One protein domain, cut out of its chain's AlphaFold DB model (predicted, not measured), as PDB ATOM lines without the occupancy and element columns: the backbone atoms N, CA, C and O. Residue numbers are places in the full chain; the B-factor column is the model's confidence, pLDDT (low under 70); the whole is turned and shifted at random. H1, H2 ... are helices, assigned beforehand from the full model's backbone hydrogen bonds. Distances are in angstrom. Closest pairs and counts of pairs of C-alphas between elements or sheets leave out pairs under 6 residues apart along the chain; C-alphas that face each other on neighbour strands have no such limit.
ATOM      1  N   ALA A  86     -70.793  54.191  40.100       51.53
ATOM      2  CA  ALA A  86     -69.404  53.757  40.227       51.53
ATOM      3  C   ALA A  86     -69.193  52.335  39.676       51.53
ATOM      4  O   ALA A  86     -68.242  52.108  38.933       51.53
ATOM      5  N   GLN A  87     -70.104  51.395  39.961       59.09
ATOM      6  CA  GLN A  87     -70.070  50.044  39.380       59.09
ATOM      7  C   GLN A  87     -70.237  50.060  37.851       59.09
ATOM      8  O   GLN A  87     -69.484  49.390  37.148       59.09
ATOM      9  N   ALA A  88     -71.165  50.861  37.317       53.91
ATOM     10  CA  ALA A  88     -71.351  51.007  35.872       53.91
ATOM     11  C   ALA A  88     -70.141  51.671  35.184       53.91
ATOM     12  O   ALA A  88     -69.755  51.267  34.089       53.91
ATOM     13  N   GLN A  89     -69.512  52.660  35.828       61.84
ATOM     14  CA  GLN A  89     -68.291  53.304  35.335       61.84
ATOM     15  C   GLN A  89     -67.076  52.369  35.399       61.84
ATOM     16  O   GLN A  89     -66.267  52.386  34.473       61.84
ATOM     17  N   ALA A  90     -66.962  51.533  36.435       61.22
ATOM     18  CA  ALA A  90     -65.927  50.505  36.532       61.22
ATOM     19  C   ALA A  90     -66.074  49.464  35.413       61.22
ATOM     20  O   ALA A  90     -65.133  49.269  34.650       61.22
ATOM     21  N   ALA A  91     -67.274  48.901  35.229       62.81
ATOM     22  CA  ALA A  91     -67.555  47.954  34.148       62.81
ATOM     23  C   ALA A  91     -67.298  48.561  32.754       62.81
ATOM     24  O   ALA A  91     -66.730  47.909  31.882       62.81
ATOM     25  N   TYR A  92     -67.647  49.837  32.543       63.41
ATOM     26  CA  TYR A  92     -67.344  50.536  31.290       63.41
ATOM     27  C   TYR A  92     -65.837  50.773  31.090       63.41
ATOM     28  O   TYR A  92     -65.343  50.680  29.968       63.41
ATOM     29  N   ALA A  93     -65.086  51.062  32.156       68.44
ATOM     30  CA  ALA A  93     -63.634  51.217  32.093       68.44
ATOM     31  C   ALA A  93     -62.909  49.880  31.843       68.44
ATOM     32  O   ALA A  93     -61.905  49.860  31.131       68.44
ATOM     33  N   GLU A  94     -63.420  48.776  32.389       78.19
ATOM     34  CA  GLU A  94     -62.938  47.417  32.117       78.19
ATOM     35  C   GLU A  94     -63.216  47.003  30.668       78.19
ATOM     36  O   GLU A  94     -62.301  46.551  29.981       78.19
ATOM     37  N   GLU A  95     -64.422  47.258  30.150       70.31
ATOM     38  CA  GLU A  95     -64.756  46.985  28.748       70.31
ATOM     39  C   GLU A  95     -63.902  47.832  27.784       70.31
ATOM     40  O   GLU A  95     -63.380  47.321  26.797       70.31
ATOM     41  N   GLN A  96     -63.653  49.108  28.102       78.31
ATOM     42  CA  GLN A  96     -62.738  49.958  27.327       78.31
ATOM     43  C   GLN A  96     -61.284  49.455  27.357       78.31
ATOM     44  O   GLN A  96     -60.597  49.529  26.337       78.31
ATOM     45  N   ARG A  97     -60.804  48.909  28.485       81.56
ATOM     46  CA  ARG A  97     -59.485  48.251  28.544       81.56
ATOM     47  C   ARG A  97     -59.452  47.002  27.676       81.56
ATOM     48  O   ARG A  97     -58.532  46.859  26.881       81.56
ATOM     49  N   ARG A  98     -60.478  46.156  27.760       82.94
ATOM     50  CA  ARG A  98     -60.594  44.931  26.960       82.94
ATOM     51  C   ARG A  98     -60.599  45.222  25.457       82.94
ATOM     52  O   ARG A  98     -59.888  44.563  24.707       82.94
ATOM     53  N   LEU A  99     -61.343  46.238  25.018       83.88
ATOM     54  CA  LEU A  99     -61.356  46.680  23.619       83.88
ATOM     55  C   LEU A  99     -59.991  47.236  23.174       83.88
ATOM     56  O   LEU A  99     -59.551  46.953  22.061       83.88
ATOM     57  N   ALA A 100     -59.288  47.973  24.041       80.69
ATOM     58  CA  ALA A 100     -57.935  48.455  23.758       80.69
ATOM     59  C   ALA A 100     -56.896  47.316  23.702       80.69
ATOM     60  O   ALA A 100     -56.002  47.347  22.859       80.69
ATOM     61  N   GLU A 101     -57.020  46.298  24.556       87.88
ATOM     62  CA  GLU A 101     -56.175  45.096  24.545       87.88
ATOM     63  C   GLU A 101     -56.385  44.260  23.275       87.88
ATOM     64  O   GLU A 101     -55.402  43.806  22.689       87.88
ATOM     65  N   ILE A 102     -57.634  44.119  22.811       85.00
ATOM     66  CA  ILE A 102     -57.971  43.470  21.533       85.00
ATOM     67  C   ILE A 102     -57.356  44.252  20.365       85.00
ATOM     68  O   ILE A 102     -56.591  43.674  19.598       85.00
ATOM     69  N   ALA A 103     -57.579  45.567  20.280       82.94
ATOM     70  CA  ALA A 103     -57.004  46.396  19.216       82.94
ATOM     71  C   ALA A 103     -55.459  46.361  19.207       82.94
ATOM     72  O   ALA A 103     -54.834  46.294  18.149       82.94
ATOM     73  N   ALA A 104     -54.822  46.341  20.383       83.62
ATOM     74  CA  ALA A 104     -53.370  46.204  20.509       83.62
ATOM     75  C   ALA A 104     -52.860  44.781  20.208       83.62
ATOM     76  O   ALA A 104     -51.671  44.603  19.933       83.62
ATOM     77  N   ALA A 105     -53.702  43.748  20.291       81.88
ATOM     78  CA  ALA A 105     -53.376  42.398  19.836       81.88
ATOM     79  C   ALA A 105     -53.502  42.283  18.308       81.88
ATOM     80  O   ALA A 105     -52.574  41.790  17.671       81.88
ATOM     81  N   GLU A 106     -54.578  42.816  17.724       87.12
ATOM     82  CA  GLU A 106     -54.789  42.886  16.271       87.12
ATOM     83  C   GLU A 106     -53.670  43.669  15.574       87.12
ATOM     84  O   GLU A 106     -53.110  43.194  14.588       87.12
ATOM     85  N   GLN A 107     -53.264  44.820  16.124       85.00
ATOM     86  CA  GLN A 107     -52.155  45.594  15.566       85.00
ATOM     87  C   GLN A 107     -50.826  44.819  15.621       85.00
ATOM     88  O   GLN A 107     -50.115  44.766  14.622       85.00
ATOM     89  N   ARG A 108     -50.520  44.142  16.738       82.75
ATOM     90  CA  ARG A 108     -49.315  43.294  16.842       82.75
ATOM     91  C   ARG A 108     -49.342  42.098  15.888       82.75
ATOM     92  O   ARG A 108     -48.283  41.699  15.415       82.75
ATOM     93  N   ALA A 109     -50.516  41.533  15.605       82.31
ATOM     94  CA  ALA A 109     -50.667  40.476  14.608       82.31
ATOM     95  C   ALA A 109     -50.411  41.009  13.187       82.31
ATOM     96  O   ALA A 109     -49.622  40.421  12.455       82.31
ATOM     97  N   ALA A 110     -50.985  42.164  12.831       80.19
ATOM     98  CA  ALA A 110     -50.762  42.808  11.537       80.19
ATOM     99  C   ALA A 110     -49.289  43.214  11.320       80.19
ATOM    100  O   ALA A 110     -48.734  42.971  10.247       80.19
ATOM    101  N   ASP A 111     -48.634  43.770  12.345       86.69
ATOM    102  CA  ASP A 111     -47.207  44.114  12.305       86.69
ATOM    103  C   ASP A 111     -46.330  42.855  12.127       86.69
ATOM    104  O   ASP A 111     -45.349  42.875  11.379       86.69
ATOM    105  N   ALA A 112     -46.697  41.736  12.769       81.69
ATOM    106  CA  ALA A 112     -46.005  40.454  12.626       81.69
ATOM    107  C   ALA A 112     -46.204  39.821  11.236       81.69
ATOM    108  O   ALA A 112     -45.236  39.333  10.652       81.69
ATOM    109  N   GLU A 113     -47.416  39.863  10.672       89.12
ATOM    110  CA  GLU A 113     -47.681  39.413   9.297       89.12
ATOM    111  C   GLU A 113     -46.897  40.233   8.266       89.12
ATOM    112  O   GLU A 113     -46.332  39.676   7.325       89.12
ATOM    113  N   TRP A 114     -46.827  41.556   8.439       84.06
ATOM    114  CA  TRP A 114     -46.060  42.426   7.548       84.06
ATOM    115  C   TRP A 114     -44.550  42.162   7.641       84.06
ATOM    116  O   TRP A 114     -43.869  42.104   6.617       84.06
ATOM    117  N   ALA A 115     -44.031  41.930   8.851       81.69
ATOM    118  CA  ALA A 115     -42.639  41.540   9.059       81.69
ATOM    119  C   ALA A 115     -42.316  40.157   8.461       81.69
ATOM    120  O   ALA A 115     -41.239  39.984   7.892       81.69
ATOM    121  N   ALA A 116     -43.242  39.194   8.544       84.75
ATOM    122  CA  ALA A 116     -43.091  37.876   7.930       84.75
ATOM    123  C   ALA A 116     -43.022  37.968   6.396       84.75
ATOM    124  O   ALA A 116     -42.097  37.419   5.803       84.75
ATOM    125  N   ARG A 117     -43.915  38.747   5.767       87.75
ATOM    126  CA  ARG A 117     -43.876  39.006   4.314       87.75
ATOM    127  C   ARG A 117     -42.566  39.666   3.884       87.75
ATOM    128  O   ARG A 117     -41.931  39.192   2.956       87.75
ATOM    129  N   GLN A 118     -42.088  40.680   4.616       87.75
ATOM    130  CA  GLN A 118     -40.775  41.277   4.334       87.75
ATOM    131  C   GLN A 118     -39.602  40.294   4.460       87.75
ATOM    132  O   GLN A 118     -38.568  40.508   3.827       87.75
ATOM    133  N   ALA A 119     -39.704  39.269   5.309       81.19
ATOM    134  CA  ALA A 119     -38.674  38.242   5.418       81.19
ATOM    135  C   ALA A 119     -38.730  37.260   4.234       81.19
ATOM    136  O   ALA A 119     -37.680  36.888   3.716       81.19
ATOM    137  N   GLU A 120     -39.934  36.898   3.786       85.50
ATOM    138  CA  GLU A 120     -40.174  36.054   2.607       85.50
ATOM    139  C   GLU A 120     -39.712  36.741   1.310       85.50
ATOM    140  O   GLU A 120     -38.917  36.163   0.568       85.50
ATOM    141  N   ASP A 121     -40.086  38.010   1.100       91.25
ATOM    142  CA  ASP A 121     -39.647  38.823  -0.045       91.25
ATOM    143  C   ASP A 121     -38.107  38.879  -0.134       91.25
ATOM    144  O   ASP A 121     -37.521  38.661  -1.193       91.25
ATOM    145  N   ARG A 122     -37.421  39.108   0.998       88.88
ATOM    146  CA  ARG A 122     -35.945  39.153   1.048       88.88
ATOM    147  C   ARG A 122     -35.288  37.796   0.806       88.88
ATOM    148  O   ARG A 122     -34.198  37.758   0.241       88.88
ATOM    149  N   ALA A 123     -35.909  36.704   1.250       84.31
ATOM    150  CA  ALA A 123     -35.405  35.360   0.983       84.31
ATOM    151  C   ALA A 123     -35.466  35.052  -0.523       84.31
ATOM    152  O   ALA A 123     -34.481  34.574  -1.085       84.31
ATOM    153  N   MET A 124     -36.568  35.424  -1.180       91.00
ATOM    154  CA  MET A 124     -36.745  35.289  -2.628       91.00
ATOM    155  C   MET A 124     -35.749  36.161  -3.413       91.00
ATOM    156  O   MET A 124     -35.089  35.670  -4.326       91.00
ATOM    157  N   GLU A 125     -35.548  37.426  -3.017       90.38
ATOM    158  CA  GLU A 125     -34.534  38.307  -3.624       90.38
ATOM    159  C   GLU A 125     -33.096  37.758  -3.500       90.38
ATOM    160  O   GLU A 125     -32.263  37.980  -4.388       90.38
ATOM    161  N   GLU A 126     -32.777  37.062  -2.402       87.31
ATOM    162  CA  GLU A 126     -31.460  36.458  -2.184       87.31
ATOM    163  C   GLU A 126     -31.281  35.145  -2.967       87.31
ATOM    164  O   GLU A 126     -30.205  34.936  -3.533       87.31
ATOM    165  N   GLU A 127     -32.324  34.321  -3.104       87.62
ATOM    166  CA  GLU A 127     -32.331  33.144  -3.985       87.62
ATOM    167  C   GLU A 127     -32.124  33.551  -5.457       87.62
ATOM    168  O   GLU A 127     -31.176  33.086  -6.100       87.62
ATOM    169  N   ASP A 128     -32.876  34.546  -5.940       91.94
ATOM    170  CA  ASP A 128     -32.693  35.176  -7.256       91.94
ATOM    171  C   ASP A 128     -31.270  35.733  -7.450       91.94
ATOM    172  O   ASP A 128     -30.742  35.784  -8.571       91.94
ATOM    173  N   ARG A 129     -30.629  36.245  -6.389       91.88
ATOM    174  CA  ARG A 129     -29.239  36.734  -6.458       91.88
ATOM    175  C   ARG A 129     -28.266  35.569  -6.627       91.88
ATOM    176  O   ARG A 129     -27.380  35.652  -7.479       91.88
ATOM    177  N   ILE A 130     -28.442  34.502  -5.850       88.62
ATOM    178  CA  ILE A 130     -27.609  33.295  -5.893       88.62
ATOM    179  C   ILE A 130     -27.738  32.600  -7.252       88.62
ATOM    180  O   ILE A 130     -26.714  32.245  -7.839       88.62
ATOM    181  N   GLU A 131     -28.947  32.472  -7.809       89.50
ATOM    182  CA  GLU A 131     -29.143  31.855  -9.125       89.50
ATOM    183  C   GLU A 131     -28.408  32.639 -10.225       89.50
ATOM    184  O   GLU A 131     -27.615  32.073 -10.984       89.50
ATOM    185  N   ARG A 132     -28.569  33.970 -10.262       92.62
ATOM    186  CA  ARG A 132     -27.863  34.838 -11.222       92.62
ATOM    187  C   ARG A 132     -26.343  34.803 -11.041       92.62
ATOM    188  O   ARG A 132     -25.604  34.918 -12.024       92.62
ATOM    189  N   GLU A 133     -25.842  34.643  -9.817       88.56
ATOM    190  CA  GLU A 133     -24.411  34.446  -9.560       88.56
ATOM    191  C   GLU A 133     -23.914  33.067 -10.028       88.56
ATOM    192  O   GLU A 133     -22.840  33.004 -10.638       88.56
ATOM    193  N   MET A 134     -24.699  31.997  -9.845       90.88
ATOM    194  CA  MET A 134     -24.400  30.664 -10.383       90.88
ATOM    195  C   MET A 134     -24.383  30.653 -11.912       90.88
ATOM    196  O   MET A 134     -23.392  30.209 -12.490       90.88
ATOM    197  N   GLN A 135     -25.398  31.213 -12.577       88.00
ATOM    198  CA  GLN A 135     -25.447  31.312 -14.042       88.00
ATOM    199  C   GLN A 135     -24.209  32.050 -14.592       88.00
ATOM    200  O   GLN A 135     -23.536  31.562 -15.502       88.00
ATOM    201  N   ARG A 136     -23.807  33.171 -13.970       90.12
ATOM    202  CA  ARG A 136     -22.569  33.906 -14.312       90.12
ATOM    203  C   ARG A 136     -21.284  33.139 -13.987       90.12
ATOM    204  O   ARG A 136     -20.238  33.411 -14.580       90.12
ATOM    205  N   ALA A 137     -21.285  32.259 -12.990       84.75
ATOM    206  CA  ALA A 137     -20.142  31.405 -12.673       84.75
ATOM    207  C   ALA A 137     -20.013  30.255 -13.683       84.75
ATOM    208  O   ALA A 137     -18.906  29.969 -14.142       84.75
ATOM    209  N   GLU A 138     -21.127  29.649 -14.087       82.81
ATOM    210  CA  GLU A 138     -21.144  28.590 -15.090       82.81
ATOM    211  C   GLU A 138     -20.802  29.120 -16.487       82.81
ATOM    212  O   GLU A 138     -19.992  28.512 -17.182       82.81
ATOM    213  N   GLU A 139     -21.305  30.295 -16.874       83.38
ATOM    214  CA  GLU A 139     -20.920  30.929 -18.138       83.38
ATOM    215  C   GLU A 139     -19.403  31.193 -18.200       83.38
ATOM    216  O   GLU A 139     -18.760  30.921 -19.217       83.38
ATOM    217  N   ARG A 140     -18.795  31.634 -17.088       83.31
ATOM    218  CA  ARG A 140     -17.333  31.771 -16.977       83.31
ATOM    219  C   ARG A 140     -16.610  30.428 -17.104       83.31
ATOM    220  O   ARG A 140     -15.618  30.370 -17.826       83.31
ATOM    221  N   ARG A 141     -17.116  29.352 -16.486       78.81
ATOM    222  CA  ARG A 141     -16.558  27.994 -16.647       78.81
ATOM    223  C   ARG A 141     -16.648  27.498 -18.091       78.81
ATOM    224  O   ARG A 141     -15.669  26.963 -18.597       78.81
ATOM    225  N   ARG A 142     -17.781  27.704 -18.773       75.56
ATOM    226  CA  ARG A 142     -17.971  27.305 -20.181       75.56
ATOM    227  C   ARG A 142     -17.019  28.052 -21.118       75.56
ATOM    228  O   ARG A 142     -16.432  27.425 -21.992       75.56
ATOM    229  N   ARG A 143     -16.802  29.356 -20.898       74.62
ATOM    230  CA  ARG A 143     -15.804  30.145 -21.645       74.62
ATOM    231  C   ARG A 143     -14.376  29.633 -21.393       74.62
ATOM    232  O   ARG A 143     -13.670  29.347 -22.347       74.62
ATOM    233  N   GLN A 144     -13.995  29.405 -20.133       66.75
ATOM    234  CA  GLN A 144     -12.670  28.869 -19.773       66.75
ATOM    235  C   GLN A 144     -12.408  27.447 -20.301       66.75
ATOM    236  O   GLN A 144     -11.266  27.111 -20.602       66.75
ATOM    237  N   ALA A 145     -13.443  26.615 -20.439       64.19
ATOM    238  CA  ALA A 145     -13.324  25.284 -21.036       64.19
ATOM    239  C   ALA A 145     -13.116  25.321 -22.564       64.19
ATOM    240  O   ALA A 145     -12.520  24.397 -23.113       64.19
ATOM    241  N   GLY A 146     -13.573  26.379 -23.247       55.28
ATOM    242  CA  GLY A 146     -13.376  26.563 -24.690       55.28
ATOM    243  C   GLY A 146     -11.923  26.849 -25.085       55.28
ATOM    244  O   GLY A 146     -11.480  26.404 -26.140       55.28
ATOM    245  N   ALA A 158       2.540  27.034 -18.096       52.50
ATOM    246  CA  ALA A 158       1.188  27.138 -17.553       52.50
ATOM    247  C   ALA A 158       1.047  26.551 -16.142       52.50
ATOM    248  O   ALA A 158       0.186  27.014 -15.406       52.50
ATOM    249  N   LEU A 159       1.899  25.615 -15.708       54.81
ATOM    250  CA  LEU A 159       1.970  25.214 -14.296       54.81
ATOM    251  C   LEU A 159       2.473  26.360 -13.404       54.81
ATOM    252  O   LEU A 159       1.899  26.613 -12.348       54.81
ATOM    253  N   SER A 160       3.494  27.103 -13.843       52.69
ATOM    254  CA  SER A 160       4.013  28.262 -13.099       52.69
ATOM    255  C   SER A 160       3.023  29.437 -13.091       52.69
ATOM    256  O   SER A 160       2.670  29.954 -12.031       52.69
ATOM    257  N   ILE A 161       2.485  29.804 -14.262       53.66
ATOM    258  CA  ILE A 161       1.475  30.868 -14.397       53.66
ATOM    259  C   ILE A 161       0.156  30.461 -13.721       53.66
ATOM    260  O   ILE A 161      -0.484  31.286 -13.077       53.66
ATOM    261  N   GLY A 162      -0.239  29.193 -13.815       54.16
ATOM    262  CA  GLY A 162      -1.433  28.637 -13.182       54.16
ATOM    263  C   GLY A 162      -1.348  28.654 -11.659       54.16
ATOM    264  O   GLY A 162      -2.308  29.069 -11.016       54.16
ATOM    265  N   ASN A 163      -0.191  28.316 -11.080       62.47
ATOM    266  CA  ASN A 163       0.046  28.480  -9.644       62.47
ATOM    267  C   ASN A 163       0.019  29.964  -9.241       62.47
ATOM    268  O   ASN A 163      -0.697  30.323  -8.311       62.47
ATOM    269  N   ALA A 164       0.681  30.852  -9.991       53.53
ATOM    270  CA  ALA A 164       0.648  32.293  -9.723       53.53
ATOM    271  C   ALA A 164      -0.764  32.908  -9.850       53.53
ATOM    272  O   ALA A 164      -1.115  33.828  -9.107       53.53
ATOM    273  N   MET A 165      -1.606  32.405 -10.760       60.09
ATOM    274  CA  MET A 165      -3.012  32.810 -10.868       60.09
ATOM    275  C   MET A 165      -3.887  32.183  -9.778       60.09
ATOM    276  O   MET A 165      -4.775  32.864  -9.270       60.09
ATOM    277  N   ALA A 166      -3.627  30.942  -9.363       59.09
ATOM    278  CA  ALA A 166      -4.304  30.320  -8.228       59.09
ATOM    279  C   ALA A 166      -3.988  31.054  -6.914       59.09
ATOM    280  O   ALA A 166      -4.891  31.282  -6.110       59.09
ATOM    281  N   ASP A 167      -2.744  31.488  -6.715       64.31
ATOM    282  CA  ASP A 167      -2.327  32.239  -5.530       64.31
ATOM    283  C   ASP A 167      -2.831  33.688  -5.543       64.31
ATOM    284  O   ASP A 167      -3.295  34.173  -4.511       64.31
ATOM    285  N   ASN A 168      -2.884  34.354  -6.705       59.34
ATOM    286  CA  ASN A 168      -3.598  35.632  -6.829       59.34
ATOM    287  C   ASN A 168      -5.109  35.477  -6.580       59.34
ATOM    288  O   ASN A 168      -5.691  36.289  -5.868       59.34
ATOM    289  N   ALA A 169      -5.747  34.417  -7.086       59.53
ATOM    290  CA  ALA A 169      -7.163  34.149  -6.831       59.53
ATOM    291  C   ALA A 169      -7.443  33.860  -5.344       59.53
ATOM    292  O   ALA A 169      -8.437  34.345  -4.806       59.53
ATOM    293  N   ARG A 170      -6.548  33.135  -4.657       70.31
ATOM    294  CA  ARG A 170      -6.584  32.943  -3.195       70.31
ATOM    295  C   ARG A 170      -6.413  34.267  -2.450       70.31
ATOM    296  O   ARG A 170      -7.166  34.531  -1.516       70.31
ATOM    297  N   ALA A 171      -5.471  35.114  -2.868       65.06
ATOM    298  CA  ALA A 171      -5.236  36.423  -2.261       65.06
ATOM    299  C   ALA A 171      -6.431  37.376  -2.447       65.06
ATOM    300  O   ALA A 171      -6.827  38.051  -1.498       65.06
ATOM    301  N   ASP A 172      -7.048  37.401  -3.630       66.56
ATOM    302  CA  ASP A 172      -8.242  38.206  -3.901       66.56
ATOM    303  C   ASP A 172      -9.491  37.661  -3.199       66.56
ATOM    304  O   ASP A 172     -10.310  38.450  -2.723       66.56
ATOM    305  N   PHE A 173      -9.632  36.338  -3.068       69.19
ATOM    306  CA  PHE A 173     -10.678  35.736  -2.240       69.19
ATOM    307  C   PHE A 173     -10.507  36.139  -0.769       69.19
ATOM    308  O   PHE A 173     -11.428  36.708  -0.187       69.19
ATOM    309  N   ALA A 174      -9.308  35.969  -0.203       64.38
ATOM    310  CA  ALA A 174      -8.999  36.357   1.174       64.38
ATOM    311  C   ALA A 174      -9.174  37.870   1.418       64.38
ATOM    312  O   ALA A 174      -9.638  38.279   2.482       64.38
ATOM    313  N   ARG A 175      -8.862  38.724   0.430       69.25
ATOM    314  CA  ARG A 175      -9.138  40.171   0.488       69.25
ATOM    315  C   ARG A 175     -10.634  40.471   0.525       69.25
ATOM    316  O   ARG A 175     -11.058  41.251   1.372       69.25
ATOM    317  N   ARG A 176     -11.431  39.849  -0.351       70.31
ATOM    318  CA  ARG A 176     -12.898  40.009  -0.377       70.31
ATOM    319  C   ARG A 176     -13.542  39.497   0.907       70.31
ATOM    320  O   ARG A 176     -14.450  40.139   1.425       70.31
ATOM    321  N   GLU A 177     -13.055  38.382   1.439       76.06
ATOM    322  CA  GLU A 177     -13.513  37.820   2.706       76.06
ATOM    323  C   GLU A 177     -13.173  38.750   3.880       76.06
ATOM    324  O   GLU A 177     -14.058  39.099   4.659       76.06
ATOM    325  N   ALA A 178     -11.938  39.258   3.959       70.44
ATOM    326  CA  ALA A 178     -11.537  40.236   4.971       70.44
ATOM    327  C   ALA A 178     -12.319  41.561   4.861       70.44
ATOM    328  O   ALA A 178     -12.655  42.171   5.877       70.44
ATOM    329  N   GLU A 179     -12.638  42.018   3.647       74.69
ATOM    330  CA  GLU A 179     -13.466  43.207   3.435       74.69
ATOM    331  C   GLU A 179     -14.935  42.957   3.822       74.69
ATOM    332  O   GLU A 179     -15.552  43.809   4.462       74.69
ATOM    333  N   SER A 180     -15.473  41.772   3.523       74.69
ATOM    334  CA  SER A 180     -16.800  41.335   3.972       74.69
ATOM    335  C   SER A 180     -16.884  41.280   5.502       74.69
ATOM    336  O   SER A 180     -17.762  41.906   6.097       74.69
ATOM    337  N   GLN A 181     -15.905  40.651   6.165       71.00
ATOM    338  CA  GLN A 181     -15.812  40.611   7.628       71.00
ATOM    339  C   GLN A 181     -15.724  42.019   8.243       71.00
ATOM    340  O   GLN A 181     -16.375  42.284   9.253       71.00
ATOM    341  N   ARG A 182     -14.989  42.956   7.620       76.38
ATOM    342  CA  ARG A 182     -14.969  44.372   8.041       76.38
ATOM    343  C   ARG A 182     -16.341  45.034   7.911       76.38
ATOM    344  O   ARG A 182     -16.784  45.668   8.863       76.38
ATOM    345  N   ARG A 183     -17.038  44.852   6.783       75.25
ATOM    346  CA  ARG A 183     -18.393  45.400   6.570       75.25
ATOM    347  C   ARG A 183     -19.398  44.853   7.591       75.25
ATOM    348  O   ARG A 183     -20.187  45.626   8.125       75.25
ATOM    349  N   ILE A 184     -19.331  43.558   7.913       71.19
ATOM    350  CA  ILE A 184     -20.157  42.923   8.956       71.19
ATOM    351  C   ILE A 184     -19.828  43.505  10.340       71.19
ATOM    352  O   ILE A 184     -20.735  43.855  11.095       71.19
ATOM    353  N   ALA A 185     -18.544  43.676  10.671       67.38
ATOM    354  CA  ALA A 185     -18.124  44.277  11.936       67.38
ATOM    355  C   ALA A 185     -18.589  45.740  12.084       67.38
ATOM    356  O   ALA A 185     -19.076  46.120  13.150       67.38
ATOM    357  N   ASP A 186     -18.499  46.545  11.022       77.00
ATOM    358  CA  ASP A 186     -18.975  47.934  11.014       77.00
ATOM    359  C   ASP A 186     -20.509  48.028  11.074       77.00
ATOM    360  O   ASP A 186     -21.044  48.910  11.752       77.00
ATOM    361  N   ALA A 187     -21.235  47.109  10.427       64.44
ATOM    362  CA  ALA A 187     -22.692  47.019  10.532       64.44
ATOM    363  C   ALA A 187     -23.136  46.674  11.964       64.44
ATOM    364  O   ALA A 187     -23.965  47.382  12.540       64.44
ATOM    365  N   ASN A 188     -22.519  45.658  12.578       71.75
ATOM    366  CA  ASN A 188     -22.774  45.271  13.969       71.75
ATOM    367  C   ASN A 188     -22.447  46.409  14.946       71.75
ATOM    368  O   ASN A 188     -23.204  46.664  15.882       71.75
ATOM    369  N   ARG A 189     -21.357  47.148  14.699       77.00
ATOM    370  CA  ARG A 189     -20.998  48.333  15.482       77.00
ATOM    371  C   ARG A 189     -22.079  49.415  15.409       77.00
ATOM    372  O   ARG A 189     -22.498  49.905  16.453       77.00
ATOM    373  N   ARG A 190     -22.556  49.764  14.209       78.94
ATOM    374  CA  ARG A 190     -23.630  50.763  14.033       78.94
ATOM    375  C   ARG A 190     -24.942  50.316  14.680       78.94
ATOM    376  O   ARG A 190     -25.623  51.137  15.285       78.94
ATOM    377  N   ALA A 191     -25.279  49.028  14.600       68.75
ATOM    378  CA  ALA A 191     -26.456  48.473  15.265       68.75
ATOM    379  C   ALA A 191     -26.367  48.612  16.798       68.75
ATOM    380  O   ALA A 191     -27.323  49.065  17.427       68.75
ATOM    381  N   ALA A 192     -25.209  48.309  17.391       62.06
ATOM    382  CA  ALA A 192     -24.967  48.486  18.823       62.06
ATOM    383  C   ALA A 192     -24.982  49.970  19.251       62.06
ATOM    384  O   ALA A 192     -25.593  50.323  20.259       62.06
ATOM    385  N   GLU A 193     -24.375  50.865  18.461       76.81
ATOM    386  CA  GLU A 193     -24.423  52.317  18.690       76.81
ATOM    387  C   GLU A 193     -25.874  52.851  18.626       76.81
ATOM    388  O   GLU A 193     -26.278  53.639  19.485       76.81
ATOM    389  N   GLN A 194     -26.703  52.358  17.698       75.19
ATOM    390  CA  GLN A 194     -28.125  52.719  17.612       75.19
ATOM    391  C   GLN A 194     -28.950  52.180  18.792       75.19
ATOM    392  O   GLN A 194     -29.818  52.891  19.306       75.19
ATOM    393  N   GLN A 195     -28.679  50.958  19.262       67.56
ATOM    394  CA  GLN A 195     -29.329  50.401  20.456       67.56
ATOM    395  C   GLN A 195     -29.050  51.256  21.703       67.56
ATOM    396  O   GLN A 195     -29.972  51.514  22.476       67.56
ATOM    397  N   LEU A 196     -27.825  51.772  21.866       69.25
ATOM    398  CA  LEU A 196     -27.484  52.696  22.956       69.25
ATOM    399  C   LEU A 196     -28.228  54.037  22.864       69.25
ATOM    400  O   LEU A 196     -28.663  54.564  23.890       69.25
ATOM    401  N   ILE A 197     -28.386  54.595  21.658       76.94
ATOM    402  CA  ILE A 197     -29.153  55.834  21.441       76.94
ATOM    403  C   ILE A 197     -30.621  55.619  21.829       76.94
ATOM    404  O   ILE A 197     -31.179  56.420  22.582       76.94
ATOM    405  N   ASN A 198     -31.221  54.512  21.385       70.19
ATOM    406  CA  ASN A 198     -32.603  54.162  21.711       70.19
ATOM    407  C   ASN A 198     -32.779  53.952  23.227       70.19
ATOM    408  O   ASN A 198     -33.639  54.584  23.835       70.19
ATOM    409  N   ALA A 199     -31.902  53.167  23.863       66.25
ATOM    410  CA  ALA A 199     -31.944  52.913  25.305       66.25
ATOM    411  C   ALA A 199     -31.817  54.200  26.144       66.25
ATOM    412  O   ALA A 199     -32.502  54.346  27.159       66.25
ATOM    413  N   ARG A 200     -30.995  55.171  25.714       74.94
ATOM    414  CA  ARG A 200     -30.928  56.501  26.349       74.94
ATOM    415  C   ARG A 200     -32.218  57.298  26.162       74.94
ATOM    416  O   ARG A 200     -32.727  57.842  27.139       74.94
ATOM    417  N   ALA A 201     -32.771  57.335  24.951       71.94
ATOM    418  CA  ALA A 201     -34.030  58.029  24.669       71.94
ATOM    419  C   ALA A 201     -35.228  57.428  25.435       71.94
ATOM    420  O   ALA A 201     -36.158  58.149  25.807       71.94
ATOM    421  N   ASP A 202     -35.204  56.123  25.703       67.69
ATOM    422  CA  ASP A 202     -36.224  55.419  26.486       67.69
ATOM    423  C   ASP A 202     -36.044  55.642  27.991       67.69
ATOM    424  O   ASP A 202     -37.022  55.911  28.692       67.69
ATOM    425  N   ALA A 203     -34.802  55.646  28.486       63.34
ATOM    426  CA  ALA A 203     -34.497  56.029  29.862       63.34
ATOM    427  C   ALA A 203     -34.901  57.488  30.153       63.34
ATOM    428  O   ALA A 203     -35.518  57.762  31.184       63.34
ATOM    429  N   GLU A 204     -34.635  58.422  29.234       74.62
ATOM    430  CA  GLU A 204     -35.093  59.812  29.350       74.62
ATOM    431  C   GLU A 204     -36.620  59.934  29.325       74.62
ATOM    432  O   GLU A 204     -37.186  60.687  30.122       74.62
ATOM    433  N   ARG A 205     -37.315  59.196  28.448       71.56
ATOM    434  CA  ARG A 205     -38.788  59.167  28.429       71.56
ATOM    435  C   ARG A 205     -39.349  58.640  29.748       71.56
ATOM    436  O   ARG A 205     -40.173  59.317  30.360       71.56
ATOM    437  N   ALA A 206     -38.819  57.526  30.254       63.62
ATOM    438  CA  ALA A 206     -39.205  56.968  31.549       63.62
ATOM    439  C   ALA A 206     -38.935  57.936  32.721       63.62
ATOM    440  O   ALA A 206     -39.744  58.017  33.646       63.62
ATOM    441  N   GLN A 207     -37.842  58.709  32.688       70.56
ATOM    442  CA  GLN A 207     -37.577  59.754  33.686       70.56
ATOM    443  C   GLN A 207     -38.586  60.908  33.608       70.56
ATOM    444  O   GLN A 207     -39.082  61.350  34.647       70.56
ATOM    445  N   ARG A 208     -38.932  61.381  32.402       71.56
ATOM    446  CA  ARG A 208     -39.933  62.446  32.202       71.56
ATOM    447  C   ARG A 208     -41.326  61.998  32.652       71.56
ATOM    448  O   ARG A 208     -42.019  62.759  33.323       71.56
ATOM    449  N   GLU A 209     -41.710  60.756  32.363       68.94
ATOM    450  CA  GLU A 209     -42.959  60.151  32.843       68.94
ATOM    451  C   GLU A 209     -42.978  60.007  34.370       68.94
ATOM    452  O   GLU A 209     -43.940  60.427  35.013       68.94
ATOM    453  N   ALA A 210     -41.899  59.506  34.981       61.16
ATOM    454  CA  ALA A 210     -41.787  59.400  36.437       61.16
ATOM    455  C   ALA A 210     -41.829  60.774  37.134       61.16
ATOM    456  O   ALA A 210     -42.457  60.918  38.186       61.16
ATOM    457  N   ALA A 211     -41.209  61.804  36.548       68.06
ATOM    458  CA  ALA A 211     -41.288  63.178  37.039       68.06
ATOM    459  C   ALA A 211     -42.709  63.756  36.905       68.06
ATOM    460  O   ALA A 211     -43.218  64.352  37.854       68.06
ATOM    461  N   ALA A 212     -43.386  63.520  35.776       65.19
ATOM    462  CA  ALA A 212     -44.771  63.936  35.565       65.19
ATOM    463  C   ALA A 212     -45.753  63.229  36.518       65.19
ATOM    464  O   ALA A 212     -46.702  63.852  36.989       65.19
ATOM    465  N   LEU A 213     -45.518  61.954  36.846       65.00
ATOM    466  CA  LEU A 213     -46.294  61.216  37.845       65.00
ATOM    467  C   LEU A 213     -46.074  61.768  39.260       65.00
ATOM    468  O   LEU A 213     -47.049  61.977  39.977       65.00
ATOM    469  N   ARG A 214     -44.830  62.099  39.642       64.88
ATOM    470  CA  ARG A 214     -44.536  62.777  40.922       64.88
ATOM    471  C   ARG A 214     -45.207  64.149  41.016       64.88
ATOM    472  O   ARG A 214     -45.768  64.467  42.056       64.88
ATOM    473  N   ALA A 215     -45.213  64.929  39.934       61.22
ATOM    474  CA  ALA A 215     -45.882  66.232  39.877       61.22
ATOM    475  C   ALA A 215     -47.425  66.145  39.893       61.22
ATOM    476  O   ALA A 215     -48.090  67.142  40.165       61.22
ATOM    477  N   ARG A 216     -48.003  64.971  39.600       57.19
ATOM    478  CA  ARG A 216     -49.453  64.705  39.636       57.19
ATOM    479  C   ARG A 216     -49.921  64.009  40.919       57.19
ATOM    480  O   ARG A 216     -51.125  63.835  41.095       57.19
ATOM    481  N   ALA A 217     -49.009  63.605  41.802       44.25
ATOM    482  CA  ALA A 217     -49.364  63.003  43.082       44.25
ATOM    483  C   ALA A 217     -49.890  64.088  44.049       44.25
ATOM    484  O   ALA A 217     -49.185  65.069  44.293       44.25
ATOM    485  N   ALA A 229     -44.002  52.667  43.729       47.09
ATOM    486  CA  ALA A 229     -43.255  53.442  42.727       47.09
ATOM    487  C   ALA A 229     -41.723  53.309  42.866       47.09
ATOM    488  O   ALA A 229     -40.977  53.500  41.906       47.09
ATOM    489  N   THR A 230     -41.250  52.986  44.070       50.69
ATOM    490  CA  THR A 230     -39.833  52.782  44.380       50.69
ATOM    491  C   THR A 230     -39.363  51.414  43.900       50.69
ATOM    492  O   THR A 230     -38.277  51.339  43.337       50.69
ATOM    493  N   VAL A 231     -40.193  50.371  44.041       49.12
ATOM    494  CA  VAL A 231     -39.938  49.019  43.508       49.12
ATOM    495  C   VAL A 231     -39.811  49.050  41.982       49.12
ATOM    496  O   VAL A 231     -38.802  48.569  41.461       49.12
ATOM    497  N   ASP A 232     -40.737  49.706  41.273       55.56
ATOM    498  CA  ASP A 232     -40.649  49.881  39.812       55.56
ATOM    499  C   ASP A 232     -39.395  50.662  39.389       55.56
ATOM    500  O   ASP A 232     -38.727  50.307  38.413       55.56
ATOM    501  N   TYR A 233     -39.032  51.712  40.134       49.84
ATOM    502  CA  TYR A 233     -37.827  52.489  39.849       49.84
ATOM    503  C   TYR A 233     -36.544  51.684  40.108       49.84
ATOM    504  O   TYR A 233     -35.622  51.735  39.294       49.84
ATOM    505  N   THR A 234     -36.480  50.891  41.186       57.25
ATOM    506  CA  THR A 234     -35.340  49.997  41.444       57.25
ATOM    507  C   THR A 234     -35.240  48.873  40.420       57.25
ATOM    508  O   THR A 234     -34.133  48.584  39.977       57.25
ATOM    509  N   GLY A 235     -36.366  48.303  39.974       55.94
ATOM    510  CA  GLY A 235     -36.392  47.275  38.932       55.94
ATOM    511  C   GLY A 235     -35.877  47.802  37.591       55.94
ATOM    512  O   GLY A 235     -34.988  47.199  36.992       55.94
ATOM    513  N   ARG A 236     -36.343  48.983  37.155       58.66
ATOM    514  CA  ARG A 236     -35.837  49.632  35.929       58.66
ATOM    515  C   ARG A 236     -34.368  50.052  36.057       58.66
ATOM    516  O   ARG A 236     -33.602  49.852  35.119       58.66
ATOM    517  N   ALA A 237     -33.943  50.563  37.215       55.88
ATOM    518  CA  ALA A 237     -32.544  50.926  37.453       55.88
ATOM    519  C   ALA A 237     -31.603  49.706  37.524       55.88
ATOM    520  O   ALA A 237     -30.452  49.805  37.105       55.88
ATOM    521  N   GLN A 238     -32.066  48.555  38.026       62.81
ATOM    522  CA  GLN A 238     -31.318  47.293  37.964       62.81
ATOM    523  C   GLN A 238     -31.257  46.743  36.538       62.81
ATOM    524  O   GLN A 238     -30.174  46.361  36.100       62.81
ATOM    525  N   ALA A 239     -32.363  46.772  35.787       53.19
ATOM    526  CA  ALA A 239     -32.378  46.374  34.378       53.19
ATOM    527  C   ALA A 239     -31.418  47.229  33.527       53.19
ATOM    528  O   ALA A 239     -30.688  46.693  32.697       53.19
ATOM    529  N   GLN A 240     -31.349  48.541  33.783       66.81
ATOM    530  CA  GLN A 240     -30.413  49.440  33.105       66.81
ATOM    531  C   GLN A 240     -28.944  49.108  33.417       66.81
ATOM    532  O   GLN A 240     -28.132  49.058  32.496       66.81
ATOM    533  N   ARG A 241     -28.598  48.816  34.682       67.62
ATOM    534  CA  ARG A 241     -27.235  48.379  35.048       67.62
ATOM    535  C   ARG A 241     -26.882  47.029  34.430       67.62
ATOM    536  O   ARG A 241     -25.799  46.887  33.880       67.62
ATOM    537  N   ALA A 242     -27.808  46.068  34.451       62.34
ATOM    538  CA  ALA A 242     -27.605  44.764  33.823       62.34
ATOM    539  C   ALA A 242     -27.350  44.885  32.308       62.34
ATOM    540  O   ALA A 242     -26.489  44.187  31.778       62.34
ATOM    541  N   ALA A 243     -28.037  45.808  31.625       54.56
ATOM    542  CA  ALA A 243     -27.784  46.114  30.218       54.56
ATOM    543  C   ALA A 243     -26.412  46.786  29.991       54.56
ATOM    544  O   ALA A 243     -25.701  46.411  29.058       54.56
ATOM    545  N   GLU A 244     -25.997  47.732  30.844       69.38
ATOM    546  CA  GLU A 244     -24.653  48.337  30.772       69.38
ATOM    547  C   GLU A 244     -23.531  47.320  31.036       69.38
ATOM    548  O   GLU A 244     -22.509  47.342  30.346       69.38
ATOM    549  N   ASP A 245     -23.713  46.400  31.984       70.31
ATOM    550  CA  ASP A 245     -22.717  45.375  32.304       70.31
ATOM    551  C   ASP A 245     -22.643  44.284  31.219       70.31
ATOM    552  O   ASP A 245     -21.541  43.869  30.848       70.31
ATOM    553  N   GLN A 246     -23.772  43.891  30.611       70.94
ATOM    554  CA  GLN A 246     -23.772  43.058  29.398       70.94
ATOM    555  C   GLN A 246     -23.063  43.755  28.229       70.94
ATOM    556  O   GLN A 246     -22.270  43.126  27.527       70.94
ATOM    557  N   PHE A 247     -23.284  45.059  28.036       61.59
ATOM    558  CA  PHE A 247     -22.605  45.825  26.991       61.59
ATOM    559  C   PHE A 247     -21.088  45.920  27.232       61.59
ATOM    560  O   PHE A 247     -20.302  45.734  26.300       61.59
ATOM    561  N   ARG A 248     -20.647  46.119  28.483       72.81
ATOM    562  CA  ARG A 248     -19.221  46.049  28.855       72.81
ATOM    563  C   ARG A 248     -18.618  44.672  28.588       72.81
ATOM    564  O   ARG A 248     -17.521  44.605  28.041       72.81
ATOM    565  N   GLN A 249     -19.320  43.587  28.923       73.12
ATOM    566  CA  GLN A 249     -18.868  42.231  28.592       73.12
ATOM    567  C   GLN A 249     -18.757  42.024  27.077       73.12
ATOM    568  O   GLN A 249     -17.768  41.464  26.612       73.12
ATOM    569  N   GLN A 250     -19.709  42.522  26.283       66.12
ATOM    570  CA  GLN A 250     -19.622  42.449  24.822       66.12
ATOM    571  C   GLN A 250     -18.437  43.253  24.266       66.12
ATOM    572  O   GLN A 250     -17.718  42.738  23.409       66.12
ATOM    573  N   GLN A 251     -18.163  44.461  24.776       63.34
ATOM    574  CA  GLN A 251     -16.959  45.213  24.392       63.34
ATOM    575  C   GLN A 251     -15.669  44.472  24.765       63.34
ATOM    576  O   GLN A 251     -14.779  44.361  23.924       63.34
ATOM    577  N   ALA A 252     -15.590  43.907  25.974       72.12
ATOM    578  CA  ALA A 252     -14.446  43.107  26.407       72.12
ATOM    579  C   ALA A 252     -14.234  41.877  25.505       72.12
ATOM    580  O   ALA A 252     -13.111  41.623  25.076       72.12
ATOM    581  N   ASN A 253     -15.309  41.173  25.131       69.44
ATOM    582  CA  ASN A 253     -15.255  40.025  24.222       69.44
ATOM    583  C   ASN A 253     -14.809  40.420  22.804       69.44
ATOM    584  O   ASN A 253     -14.003  39.716  22.198       69.44
ATOM    585  N   VAL A 254     -15.279  41.556  22.274       66.38
ATOM    586  CA  VAL A 254     -14.842  42.083  20.966       66.38
ATOM    587  C   VAL A 254     -13.372  42.506  21.002       66.38
ATOM    588  O   VAL A 254     -12.631  42.253  20.050       66.38
ATOM    589  N   GLU A 255     -12.913  43.123  22.091       71.69
ATOM    590  CA  GLU A 255     -11.509  43.506  22.233       71.69
ATOM    591  C   GLU A 255     -10.599  42.283  22.428       71.69
ATOM    592  O   GLU A 255      -9.528  42.210  21.822       71.69
ATOM    593  N   GLN A 256     -11.045  41.278  23.184       73.12
ATOM    594  CA  GLN A 256     -10.362  39.993  23.312       73.12
ATOM    595  C   GLN A 256     -10.281  39.275  21.957       73.12
ATOM    596  O   GLN A 256      -9.193  38.869  21.564       73.12
ATOM    597  N   ALA A 257     -11.373  39.219  21.187       61.16
ATOM    598  CA  ALA A 257     -11.379  38.651  19.838       61.16
ATOM    599  C   ALA A 257     -10.417  39.387  18.884       61.16
ATOM    600  O   ALA A 257      -9.692  38.739  18.129       61.16
ATOM    601  N   ARG A 258     -10.331  40.725  18.963       66.94
ATOM    602  CA  ARG A 258      -9.328  41.515  18.222       66.94
ATOM    603  C   ARG A 258      -7.896  41.170  18.629       66.94
ATOM    604  O   ARG A 258      -7.043  41.027  17.756       66.94
ATOM    605  N   ARG A 259      -7.622  41.012  19.929       69.81
ATOM    606  CA  ARG A 259      -6.298  40.598  20.433       69.81
ATOM    607  C   ARG A 259      -5.947  39.182  19.963       69.81
ATOM    608  O   ARG A 259      -4.832  38.973  19.496       69.81
ATOM    609  N   THR A 260      -6.896  38.245  19.986       72.31
ATOM    610  CA  THR A 260      -6.712  36.880  19.469       72.31
ATOM    611  C   THR A 260      -6.480  36.866  17.955       72.31
ATOM    612  O   THR A 260      -5.542  36.217  17.505       72.31
ATOM    613  N   GLN A 261      -7.237  37.630  17.154       62.69
ATOM    614  CA  GLN A 261      -6.964  37.772  15.715       62.69
ATOM    615  C   GLN A 261      -5.576  38.371  15.444       62.69
ATOM    616  O   GLN A 261      -4.861  37.876  14.574       62.69
ATOM    617  N   ALA A 262      -5.164  39.396  16.198       68.94
ATOM    618  CA  ALA A 262      -3.830  39.979  16.070       68.94
ATOM    619  C   ALA A 262      -2.721  38.972  16.427       68.94
ATOM    620  O   ALA A 262      -1.718  38.899  15.718       68.94
ATOM    621  N   GLN A 263      -2.916  38.150  17.464       68.81
ATOM    622  CA  GLN A 263      -1.995  37.066  17.827       68.81
ATOM    623  C   GLN A 263      -1.936  35.959  16.764       68.81
ATOM    624  O   GLN A 263      -0.844  35.507  16.436       68.81
ATOM    625  N   ILE A 264      -3.072  35.560  16.180       67.06
ATOM    626  CA  ILE A 264      -3.115  34.578  15.081       67.06
ATOM    627  C   ILE A 264      -2.392  35.128  13.846       67.06
ATOM    628  O   ILE A 264      -1.574  34.426  13.256       67.06
ATOM    629  N   ALA A 265      -2.615  36.396  13.490       54.31
ATOM    630  CA  ALA A 265      -1.902  37.042  12.389       54.31
ATOM    631  C   ALA A 265      -0.385  37.142  12.661       54.31
ATOM    632  O   ALA A 265       0.422  36.915  11.756       54.31
ATOM    633  N   GLN A 266       0.026  37.415  13.907       65.38
ATOM    634  CA  GLN A 266       1.436  37.385  14.322       65.38
ATOM    635  C   GLN A 266       2.039  35.972  14.275       65.38
ATOM    636  O   GLN A 266       3.155  35.809  13.788       65.38
ATOM    637  N   GLN A 267       1.314  34.932  14.697       66.25
ATOM    638  CA  GLN A 267       1.771  33.543  14.559       66.25
ATOM    639  C   GLN A 267       1.883  33.107  13.094       66.25
ATOM    640  O   GLN A 267       2.890  32.509  12.722       66.25
ATOM    641  N   GLN A 268       0.903  33.429  12.245       63.88
ATOM    642  CA  GLN A 268       0.946  33.091  10.818       63.88
ATOM    643  C   GLN A 268       2.097  33.801  10.098       63.88
ATOM    644  O   GLN A 268       2.824  33.170   9.335       63.88
ATOM    645  N   SER A 269       2.320  35.089  10.379       59.78
ATOM    646  CA  SER A 269       3.466  35.830   9.831       59.78
ATOM    647  C   SER A 269       4.811  35.321  10.363       59.78
ATOM    648  O   SER A 269       5.757  35.236   9.588       59.78
ATOM    649  N   ALA A 270       4.899  34.886  11.625       54.41
ATOM    650  CA  ALA A 270       6.094  34.225  12.157       54.41
ATOM    651  C   ALA A 270       6.346  32.840  11.525       54.41
ATOM    652  O   ALA A 270       7.488  32.506  11.213       54.41
ATOM    653  N   MET A 271       5.297  32.047  11.278       55.34
ATOM    654  CA  MET A 271       5.406  30.767  10.563       55.34
ATOM    655  C   MET A 271       5.840  30.964   9.103       55.34
ATOM    656  O   MET A 271       6.723  30.250   8.635       55.34
ATOM    657  N   MET A 272       5.295  31.971   8.414       53.84
ATOM    658  CA  MET A 272       5.689  32.345   7.047       53.84
ATOM    659  C   MET A 272       7.121  32.909   6.986       53.84
ATOM    660  O   MET A 272       7.867  32.613   6.060       53.84
TER     661      MET A 272
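What this domain is: This is residues 86 to 146, 158 to 217 and 229 to 272 of the 425 residues of an uncharacterized protein of Sphingomonas sp. C33 (UniProt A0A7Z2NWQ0). Three long, nearly straight helices run lengthwise in a loose row, H1 one way, H2 back and H3 the first way again. H2 lies between the others and makes a narrow V with H3, opening toward residues 158 and 272, while H1 stands free. The 165 printed residues hold three named helices, H1, H2, H3 in chain order, and no named strand: all helix. The whole is extended, radius of gyration of the C-alphas 28.0 A, spanning 95 by 41 by 17 A.

How they stand to each other: H1, residues 86 to 146, touches no helix. H2, residues 158 to 216, and H3, residues 229 to 272, are near each other: 18 pairs of C-alphas are within 10 A, the closest 8.4 A apart. H1 and H3 are apart. In these helices every O i to N i+4 pair is within hydrogen-bond range.

Where its parts are: H1 is 90.0 A long, from C-alpha 86 at (-69.404, 53.757, 40.227); H2 is 85.1 A. H3, 64.1 A, ends at C-alpha 272, (5.689, 32.345, 7.047).

The domain as a whole: Residues 147 to 157 and 218 to 228 are not printed; the C-alpha gaps are 16.2 A and 11.4 A. Mean pLDDT of the printed part is 70.8, with 83 residues under 70.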